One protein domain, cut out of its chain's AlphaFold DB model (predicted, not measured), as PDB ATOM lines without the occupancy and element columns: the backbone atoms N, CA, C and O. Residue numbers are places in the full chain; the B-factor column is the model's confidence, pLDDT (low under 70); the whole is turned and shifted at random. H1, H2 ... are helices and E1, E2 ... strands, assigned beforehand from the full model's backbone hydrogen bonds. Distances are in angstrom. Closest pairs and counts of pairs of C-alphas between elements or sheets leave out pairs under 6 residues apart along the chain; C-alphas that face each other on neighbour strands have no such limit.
ATOM      1  N   LEU A 279      29.931 -48.098   2.705       94.94
ATOM      2  CA  LEU A 279      29.620 -47.256   3.861       94.94
ATOM      3  C   LEU A 279      30.887 -46.781   4.582       94.94
ATOM      4  O   LEU A 279      30.927 -45.657   5.077       94.94
ATOM      5  N   GLY A 280      31.909 -47.636   4.666       95.94
ATOM      6  CA  GLY A 280      33.140 -47.380   5.415       95.94
ATOM      7  C   GLY A 280      32.987 -47.499   6.937       95.94
ATOM      8  O   GLY A 280      33.923 -47.183   7.669       95.94
ATOM      9  N   TYR A 281      31.827 -47.942   7.434       96.25
ATOM     10  CA  TYR A 281      31.568 -48.093   8.866       96.25
ATOM     11  C   TYR A 281      30.570 -49.207   9.199       96.25
ATOM     12  O   TYR A 281      29.816 -49.692   8.352       96.25
ATOM     13  N   ARG A 282      30.536 -49.558  10.487       96.56
ATOM     14  CA  ARG A 282      29.459 -50.294  11.158       96.56
ATOM     15  C   ARG A 282      28.892 -49.452  12.298       96.56
ATOM     16  O   ARG A 282      29.590 -48.603  12.850       96.56
ATOM     17  N   LEU A 283      27.629 -49.684  12.641       97.12
ATOM     18  CA  LEU A 283      26.960 -49.018  13.756       97.12
ATOM     19  C   LEU A 283      26.666 -50.038  14.840       97.12
ATOM     20  O   LEU A 283      26.147 -51.112  14.551       97.12
ATOM     21  N   TYR A 284      26.974 -49.679  16.077       97.75
ATOM     22  CA  TYR A 284      26.791 -50.526  17.241       97.75
ATOM     23  C   TYR A 284      26.002 -49.769  18.300       97.75
ATOM     24  O   TYR A 284      26.323 -48.618  18.570       97.75
ATOM     25  N   ILE A 285      25.004 -50.398  18.915       97.44
ATOM     26  CA  ILE A 285      24.184 -49.806  19.981       97.44
ATOM     27  C   ILE A 285      24.428 -50.530  21.308       97.44
ATOM     28  O   ILE A 285      24.595 -51.756  21.327       97.44
ATOM     29  N   ASN A 286      24.480 -49.777  22.409       96.25
ATOM     30  CA  ASN A 286      24.583 -50.342  23.756       96.25
ATOM     31  C   ASN A 286      23.255 -50.958  24.223       96.25
ATOM     32  O   ASN A 286      22.190 -50.699  23.660       96.25
ATOM     33  N   GLN A 287      23.313 -51.764  25.284       93.25
ATOM     34  CA  GLN A 287      22.134 -52.442  25.831       93.25
ATOM     35  C   GLN A 287      21.075 -51.462  26.352       93.25
ATOM     36  O   GLN A 287      19.881 -51.718  26.205       93.25
ATOM     37  N   GLU A 288      21.495 -50.320  26.896       93.94
ATOM     38  CA  GLU A 288      20.599 -49.281  27.409       93.94
ATOM     39  C   GLU A 288      19.936 -48.452  26.295       93.94
ATOM     40  O   GLU A 288      19.029 -47.671  26.576       93.94
ATOM     41  N   GLN A 289      20.357 -48.615  25.032       94.38
ATOM     42  CA  GLN A 289      19.866 -47.857  23.873       94.38
ATOM     43  C   GLN A 289      20.001 -46.332  24.041       94.38
ATOM     44  O   GLN A 289      19.154 -45.547  23.613       94.38
ATOM     45  N   THR A 290      21.088 -45.904  24.675       94.50
ATOM     46  CA  THR A 290      21.411 -44.494  24.932       94.50
ATOM     47  C   THR A 290      22.587 -43.997  24.099       94.50
ATOM     48  O   THR A 290      22.772 -42.789  23.975       94.50
ATOM     49  N   GLU A 291      23.354 -44.902  23.490       96.06
ATOM     50  CA  GLU A 291      24.547 -44.583  22.715       96.06
ATOM     51  C   GLU A 291      24.660 -45.490  21.480       96.06
ATOM     52  O   GLU A 291      24.481 -46.706  21.551       96.06
ATOM     53  N   ILE A 292      24.990 -44.885  20.336       97.19
ATOM     54  CA  ILE A 292      25.363 -45.591  19.109       97.19
ATOM     55  C   ILE A 292      26.783 -45.177  18.741       97.19
ATOM     56  O   ILE A 292      27.067 -43.989  18.574       97.19
ATOM     57  N   LYS A 293      27.655 -46.169  18.562       96.06
ATOM     58  CA  LYS A 293      29.035 -45.991  18.118       96.06
ATOM     59  C   LYS A 293      29.174 -46.338  16.645       96.06
ATOM     60  O   LYS A 293      28.844 -47.448  16.222       96.06
ATOM     61  N   LYS A 294      29.704 -45.383  15.881       96.06
ATOM     62  CA  LYS A 294      30.181 -45.590  14.514       96.06
ATOM     63  C   LYS A 294      31.619 -46.086  14.571       96.06
ATOM     64  O   LYS A 294      32.491 -45.381  15.060       96.06
ATOM     65  N   ILE A 295      31.838 -47.289  14.061       96.19
ATOM     66  CA  ILE A 295      33.120 -47.991  14.115       96.19
ATOM     67  C   ILE A 295      33.632 -48.178  12.689       96.19
ATOM     68  O   ILE A 295      32.870 -48.578  11.802       96.19
ATOM     69  N   ILE A 296      34.905 -47.857  12.451       94.81
ATOM     70  CA  ILE A 296      35.548 -48.087  11.151       94.81
ATOM     71  C   ILE A 296      35.798 -49.583  10.932       94.81
ATOM     72  O   ILE A 296      35.834 -50.375  11.868       94.81
ATOM     73  N   LEU A 297      35.987 -49.996   9.680       93.50
ATOM     74  CA  LEU A 297      35.960 -51.421   9.314       93.50
ATOM     75  C   LEU A 297      37.104 -52.266   9.887       93.50
ATOM     76  O   LEU A 297      37.002 -53.491   9.903       93.50
ATOM     77  N   THR A 298      38.185 -51.626  10.322       92.88
ATOM     78  CA  THR A 298      39.372 -52.276  10.893       92.88
ATOM     79  C   THR A 298      39.276 -52.493  12.400       92.88
ATOM     80  O   THR A 298      40.139 -53.152  12.973       92.88
ATOM     81  N   GLU A 299      38.262 -51.928  13.054       94.25
ATOM     82  CA  GLU A 299      38.079 -51.998  14.500       94.25
ATOM     83  C   GLU A 299      37.068 -53.085  14.890       94.25
ATOM     84  O   GLU A 299      36.114 -53.384  14.168       94.25
ATOM     85  N   SER A 300      37.279 -53.696  16.056       92.81
ATOM     86  CA  SER A 300      36.370 -54.696  16.615       92.81
ATOM     87  C   SER A 300      35.136 -54.056  17.256       92.81
ATOM     88  O   SER A 300      35.190 -52.927  17.743       92.81
ATOM     89  N   ALA A 301      34.043 -54.820  17.340       93.50
ATOM     90  CA  ALA A 301      32.844 -54.411  18.066       93.50
ATOM     91  C   ALA A 301      33.180 -54.012  19.523       93.50
ATOM     92  O   ALA A 301      33.864 -54.777  20.214       93.50
ATOM     93  N   PRO A 302      32.705 -52.854  20.016       95.06
ATOM     94  CA  PRO A 302      32.927 -52.448  21.399       95.06
ATOM     95  C   PRO A 302      32.280 -53.423  22.392       95.06
ATOM     96  O   PRO A 302      31.172 -53.915  22.171       95.06
ATOM     97  N   GLN A 303      32.940 -53.672  23.525       95.31
ATOM     98  CA  GLN A 303      32.379 -54.511  24.587       95.31
ATOM     99  C   GLN A 303      31.057 -53.923  25.104       95.31
ATOM    100  O   GLN A 303      30.979 -52.733  25.399       95.31
ATOM    101  N   GLY A 304      30.025 -54.764  25.231       94.94
ATOM    102  CA  GLY A 304      28.687 -54.354  25.680       94.94
ATOM    103  C   GLY A 304      27.787 -53.794  24.573       94.94
ATOM    104  O   GLY A 304      26.654 -53.405  24.852       94.94
ATOM    105  N   TYR A 305      28.260 -53.778  23.324       97.56
ATOM    106  CA  TYR A 305      27.495 -53.296  22.183       97.56
ATOM    107  C   TYR A 305      27.118 -54.425  21.223       97.56
ATOM    108  O   TYR A 305      27.827 -55.421  21.083       97.56
ATOM    109  N   THR A 306      26.010 -54.231  20.512       96.81
ATOM    110  CA  THR A 306      25.546 -55.127  19.442       96.81
ATOM    111  C   THR A 306      25.415 -54.360  18.135       96.81
ATOM    112  O   THR A 306      25.165 -53.155  18.151       96.81
ATOM    113  N   GLU A 307      25.640 -55.025  16.998       96.19
ATOM    114  CA  GLU A 307      25.519 -54.362  15.696       96.19
ATOM    115  C   GLU A 307      24.066 -53.927  15.476       96.19
ATOM    116  O   GLU A 307      23.136 -54.724  15.595       96.19
ATOM    117  N   LEU A 308      23.877 -52.641  15.183       95.94
ATOM    118  CA  LEU A 308      22.566 -52.031  15.045       95.94
ATOM    119  C   LEU A 308      21.880 -52.566  13.775       95.94
ATOM    120  O   LEU A 308      22.382 -52.323  12.665       95.94
ATOM    121  N   PRO A 309      20.726 -53.250  13.893       93.56
ATOM    122  CA  PRO A 309      20.001 -53.733  12.729       93.56
ATOM    123  C   PRO A 309      19.450 -52.578  11.881       93.56
ATOM    124  O   PRO A 309      19.326 -51.435  12.321       93.56
ATOM    125  N   ASN A 310      19.090 -52.898  10.640       92.50
ATOM    126  CA  ASN A 310      18.366 -51.978   9.765       92.50
ATOM    127  C   ASN A 310      16.978 -51.640  10.334       92.50
ATOM    128  O   ASN A 310      16.382 -52.440  11.053       92.50
ATOM    129  N   GLY A 311      16.448 -50.472   9.966       95.38
ATOM    130  CA  GLY A 311      15.125 -50.004  10.378       95.38
ATOM    131  C   GLY A 311      15.126 -48.536  10.793       95.38
ATOM    132  O   GLY A 311      16.077 -47.802  10.508       95.38
ATOM    133  N   TYR A 312      14.072 -48.129  11.504       96.88
ATOM    134  CA  TYR A 312      13.846 -46.739  11.919       96.88
ATOM    135  C   TYR A 312      15.020 -46.135  12.698       96.88
ATOM    136  O   TYR A 312      15.500 -45.069  12.328       96.88
ATOM    137  N   ILE A 313      15.530 -46.823  13.732       97.38
ATOM    138  CA  ILE A 313      16.633 -46.307  14.572       97.38
ATOM    139  C   ILE A 313      17.842 -45.959  13.702       97.38
ATOM    140  O   ILE A 313      18.431 -44.890  13.845       97.38
ATOM    141  N   ARG A 314      18.188 -46.851  12.770       96.94
ATOM    142  CA  ARG A 314      19.336 -46.672  11.888       96.94
ATOM    143  C   ARG A 314      19.122 -45.519  10.907       96.94
ATOM    144  O   ARG A 314      20.024 -44.709  10.744       96.94
ATOM    145  N   GLY A 315      17.926 -45.391  10.328       97.06
ATOM    146  CA  GLY A 315      17.595 -44.283   9.421       97.06
ATOM    147  C   GLY A 315      17.617 -42.925  10.122       97.06
ATOM    148  O   GLY A 315      18.247 -41.991   9.643       97.06
ATOM    149  N   PHE A 316      17.026 -42.834  11.313       97.75
ATOM    150  CA  PHE A 316      17.017 -41.598  12.090       97.75
ATOM    151  C   PHE A 316      18.415 -41.219  12.573       97.75
ATOM    152  O   PHE A 316      18.752 -40.040  12.585       97.75
ATOM    153  N   TYR A 317      19.243 -42.200  12.941       97.56
ATOM    154  CA  TYR A 317      20.642 -41.954  13.286       97.56
ATOM    155  C   TYR A 317      21.424 -41.391  12.097       97.56
ATOM    156  O   TYR A 317      22.154 -40.412  12.251       97.56
ATOM    157  N   VAL A 318      21.229 -41.958  10.903       96.50
ATOM    158  CA  VAL A 318      21.831 -41.423   9.677       96.50
ATOM    159  C   VAL A 318      21.360 -39.983   9.443       96.50
ATOM    160  O   VAL A 318      22.189 -39.083   9.378       96.50
ATOM    161  N   GLN A 319      20.047 -39.744   9.432       95.50
ATOM    162  CA  GLN A 319      19.459 -38.429   9.159       95.50
ATOM    163  C   GLN A 319      19.871 -37.347  10.175       95.50
ATOM    164  O   GLN A 319      20.251 -36.242   9.790       95.50
ATOM    165  N   PHE A 320      19.728 -37.620  11.473       96.81
ATOM    166  CA  PHE A 320      19.825 -36.587  12.509       96.81
ATOM    167  C   PHE A 320      21.204 -36.457  13.142       96.81
ATOM    168  O   PHE A 320      21.431 -35.458  13.823       96.81
ATOM    169  N   ILE A 321      22.085 -37.445  12.960       95.69
ATOM    170  CA  ILE A 321      23.407 -37.472  13.597       95.69
ATOM    171  C   ILE A 321      24.527 -37.606  12.563       95.69
ATOM    172  O   ILE A 321      25.457 -36.811  12.601       95.69
ATOM    173  N   LEU A 322      24.480 -38.580  11.645       93.94
ATOM    174  CA  LEU A 322      25.601 -38.780  10.708       93.94
ATOM    175  C   LEU A 322      25.652 -37.736   9.595       93.94
ATOM    176  O   LEU A 322      26.722 -37.210   9.307       93.94
ATOM    177  N   ASP A 323      24.505 -37.442   8.992       91.25
ATOM    178  CA  ASP A 323      24.399 -36.500   7.876       91.25
ATOM    179  C   ASP A 323      24.223 -35.053   8.366       91.25
ATOM    180  O   ASP A 323      24.063 -34.135   7.561       91.25
ATOM    181  N   ASN A 324      24.261 -34.828   9.688       88.19
ATOM    182  CA  ASN A 324      24.097 -33.513  10.285       88.19
ATOM    183  C   ASN A 324      25.307 -33.132  11.159       88.19
ATOM    184  O   ASN A 324      25.507 -33.737  12.213       88.19
ATOM    185  N   PRO A 325      26.085 -32.096  10.785       82.75
ATOM    186  CA  PRO A 325      27.238 -31.660  11.574       82.75
ATOM    187  C   PRO A 325      26.858 -31.140  12.970       82.75
ATOM    188  O   PRO A 325      27.713 -31.103  13.850       82.75
ATOM    189  N   ASN A 326      25.591 -30.761  13.184       87.62
ATOM    190  CA  ASN A 326      25.042 -30.357  14.475       87.62
ATOM    191  C   ASN A 326      23.847 -31.261  14.821       87.62
ATOM    192  O   ASN A 326      22.716 -30.948  14.436       87.62
ATOM    193  N   PRO A 327      24.075 -32.384  15.527       88.12
ATOM    194  CA  PRO A 327      23.040 -33.370  15.799       88.12
ATOM    195  C   PRO A 327      21.752 -32.767  16.372       88.12
ATOM    196  O   PRO A 327      21.774 -32.080  17.391       88.12
ATOM    197  N   LEU A 328      20.613 -33.047  15.730       88.19
ATOM    198  CA  LEU A 328      19.309 -32.480  16.117       88.19
ATOM    199  C   LEU A 328      18.574 -33.311  17.175       88.19
ATOM    200  O   LEU A 328      17.576 -32.858  17.740       88.19
ATOM    201  N   LYS A 329      19.025 -34.548  17.398       94.06
ATOM    202  CA  LYS A 329      18.408 -35.523  18.300       94.06
ATOM    203  C   LYS A 329      19.484 -36.324  19.024       94.06
ATOM    204  O   LYS A 329      20.533 -36.619  18.456       94.06
ATOM    205  N   THR A 330      19.202 -36.726  20.258       94.75
ATOM    206  CA  THR A 330      20.003 -37.730  20.967       94.75
ATOM    207  C   THR A 330      19.628 -39.140  20.514       94.75
ATOM    208  O   THR A 330      18.540 -39.370  19.981       94.75
ATOM    209  N   VAL A 331      20.499 -40.120  20.773       95.75
ATOM    210  CA  VAL A 331      20.205 -41.534  20.483       95.75
ATOM    211  C   VAL A 331      18.947 -41.998  21.220       95.75
ATOM    212  O   VAL A 331      18.093 -42.632  20.609       95.75
ATOM    213  N   SER A 332      18.766 -41.616  22.486       95.25
ATOM    214  CA  SER A 332      17.546 -41.948  23.230       95.25
ATOM    215  C   SER A 332      16.290 -41.358  22.584       95.25
ATOM    216  O   SER A 332      15.292 -42.056  22.464       95.25
ATOM    217  N   GLN A 333      16.333 -40.110  22.097       95.69
ATOM    218  CA  GLN A 333      15.202 -39.521  21.367       95.69
ATOM    219  C   GLN A 333      14.900 -40.281  20.072       95.69
ATOM    220  O   GLN A 333      13.738 -40.537  19.775       95.69
ATOM    221  N   ILE A 334      15.931 -40.681  19.325       96.69
ATOM    222  CA  ILE A 334      15.788 -41.492  18.109       96.69
ATOM    223  C   ILE A 334      15.146 -42.850  18.414       96.69
ATOM    224  O   ILE A 334      14.269 -43.310  17.682       96.69
ATOM    225  N   VAL A 335      15.573 -43.494  19.500       96.25
ATOM    226  CA  VAL A 335      15.027 -44.775  19.954       96.25
ATOM    227  C   VAL A 335      13.556 -44.632  20.335       96.25
ATOM    228  O   VAL A 335      12.752 -45.468  19.932       96.25
ATOM    229  N   GLU A 336      13.189 -43.566  21.050       95.06
ATOM    230  CA  GLU A 336      11.791 -43.277  21.375       95.06
ATOM    231  C   GLU A 336      10.958 -43.025  20.114       95.06
ATOM    232  O   GLU A 336       9.933 -43.677  19.930       95.06
ATOM    233  N   MET A 337      11.428 -42.188  19.182       94.69
ATOM    234  CA  MET A 337      10.756 -41.966  17.891       94.69
ATOM    235  C   MET A 337      10.502 -43.283  17.148       94.69
ATOM    236  O   MET A 337       9.393 -43.542  16.686       94.69
ATOM    237  N   ALA A 338      11.506 -44.160  17.086       94.38
ATOM    238  CA  ALA A 338      11.386 -45.456  16.433       94.38
ATOM    239  C   ALA A 338      10.402 -46.416  17.125       94.38
ATOM    240  O   ALA A 338       9.920 -47.337  16.470       94.38
ATOM    241  N   LYS A 339      10.120 -46.252  18.426       92.00
ATOM    242  CA  LYS A 339       9.109 -47.047  19.149       92.00
ATOM    243  C   LYS A 339       7.686 -46.603  18.817       92.00
ATOM    244  O   LYS A 339       6.819 -47.465  18.737       92.00
ATOM    245  N   TYR A 340       7.463 -45.308  18.596       88.31
ATOM    246  CA  TYR A 340       6.140 -44.769  18.250       88.31
ATOM    247  C   TYR A 340       5.667 -45.142  16.839       88.31
ATOM    248  O   TYR A 340       4.471 -45.108  16.580       88.31
ATOM    249  N   LEU A 341       6.585 -45.514  15.945       85.69
ATOM    250  CA  LEU A 341       6.290 -45.900  14.558       85.69
ATOM    251  C   LEU A 341       6.170 -47.424  14.349       85.69
ATOM    252  O   LEU A 341       6.241 -47.888  13.208       85.69
ATOM    253  N   ARG A 342       6.113 -48.214  15.432       61.88
ATOM    254  CA  ARG A 342       6.181 -49.684  15.366       61.88
ATOM    255  C   ARG A 342       4.910 -50.350  14.884       61.88
ATOM    256  O   ARG A 342       3.845 -50.037  15.452       61.88
TER     257      ARG A 342
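What this domain is: This is residues 279 to 342 of the 342 residues of the protein "Uncharacterized protein (TIGR02145 family)" of Dysgonomonas alginatilytica (UniProt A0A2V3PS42). A small antiparallel sheet, order E2, E1, E3, makes one end, and a hairpin of two helices, H1 and H2, the other; H1 grazes the sheet. The 64 printed residues run E1, E2, E3, H1, H2; class mixed. The whole is compact, radius of gyration of the C-alphas 11.4 A, spans 33 by 25 by 17 A.

How they stand to each other: E1, residues 281 to 286, and E2, residues 292 to 296, form an antiparallel hairpin; N 284 and O 293, 2.9 A, are within hydrogen-bond range. E3, residues 305 to 307, is antiparallel to E1, with N 285 and O 306 within range at 2.9 A. H1, residues 312 to 322, only grazes the sheet. H2, residues 331 to 340, touches H1, opposite ways at a shallow tilt of 34 degrees, only just short of steep; their closest C-alphas, Tyr 312 and Ala 338, are 5.3 A apart. Every O i to N i+4 pair in H1 and H2 is within range.

Where its parts are: From first to last C-alpha E1 measures 16.6 A, H1 14.2 A and H2 14.6 A. C-alpha 281 is at (31.568, -48.093, 8.866), C-alpha 340 at (6.140, -44.769, 18.250).

The domain as a whole: The printed part has no cut and no long link. Residue 342 alone is under pLDDT 70.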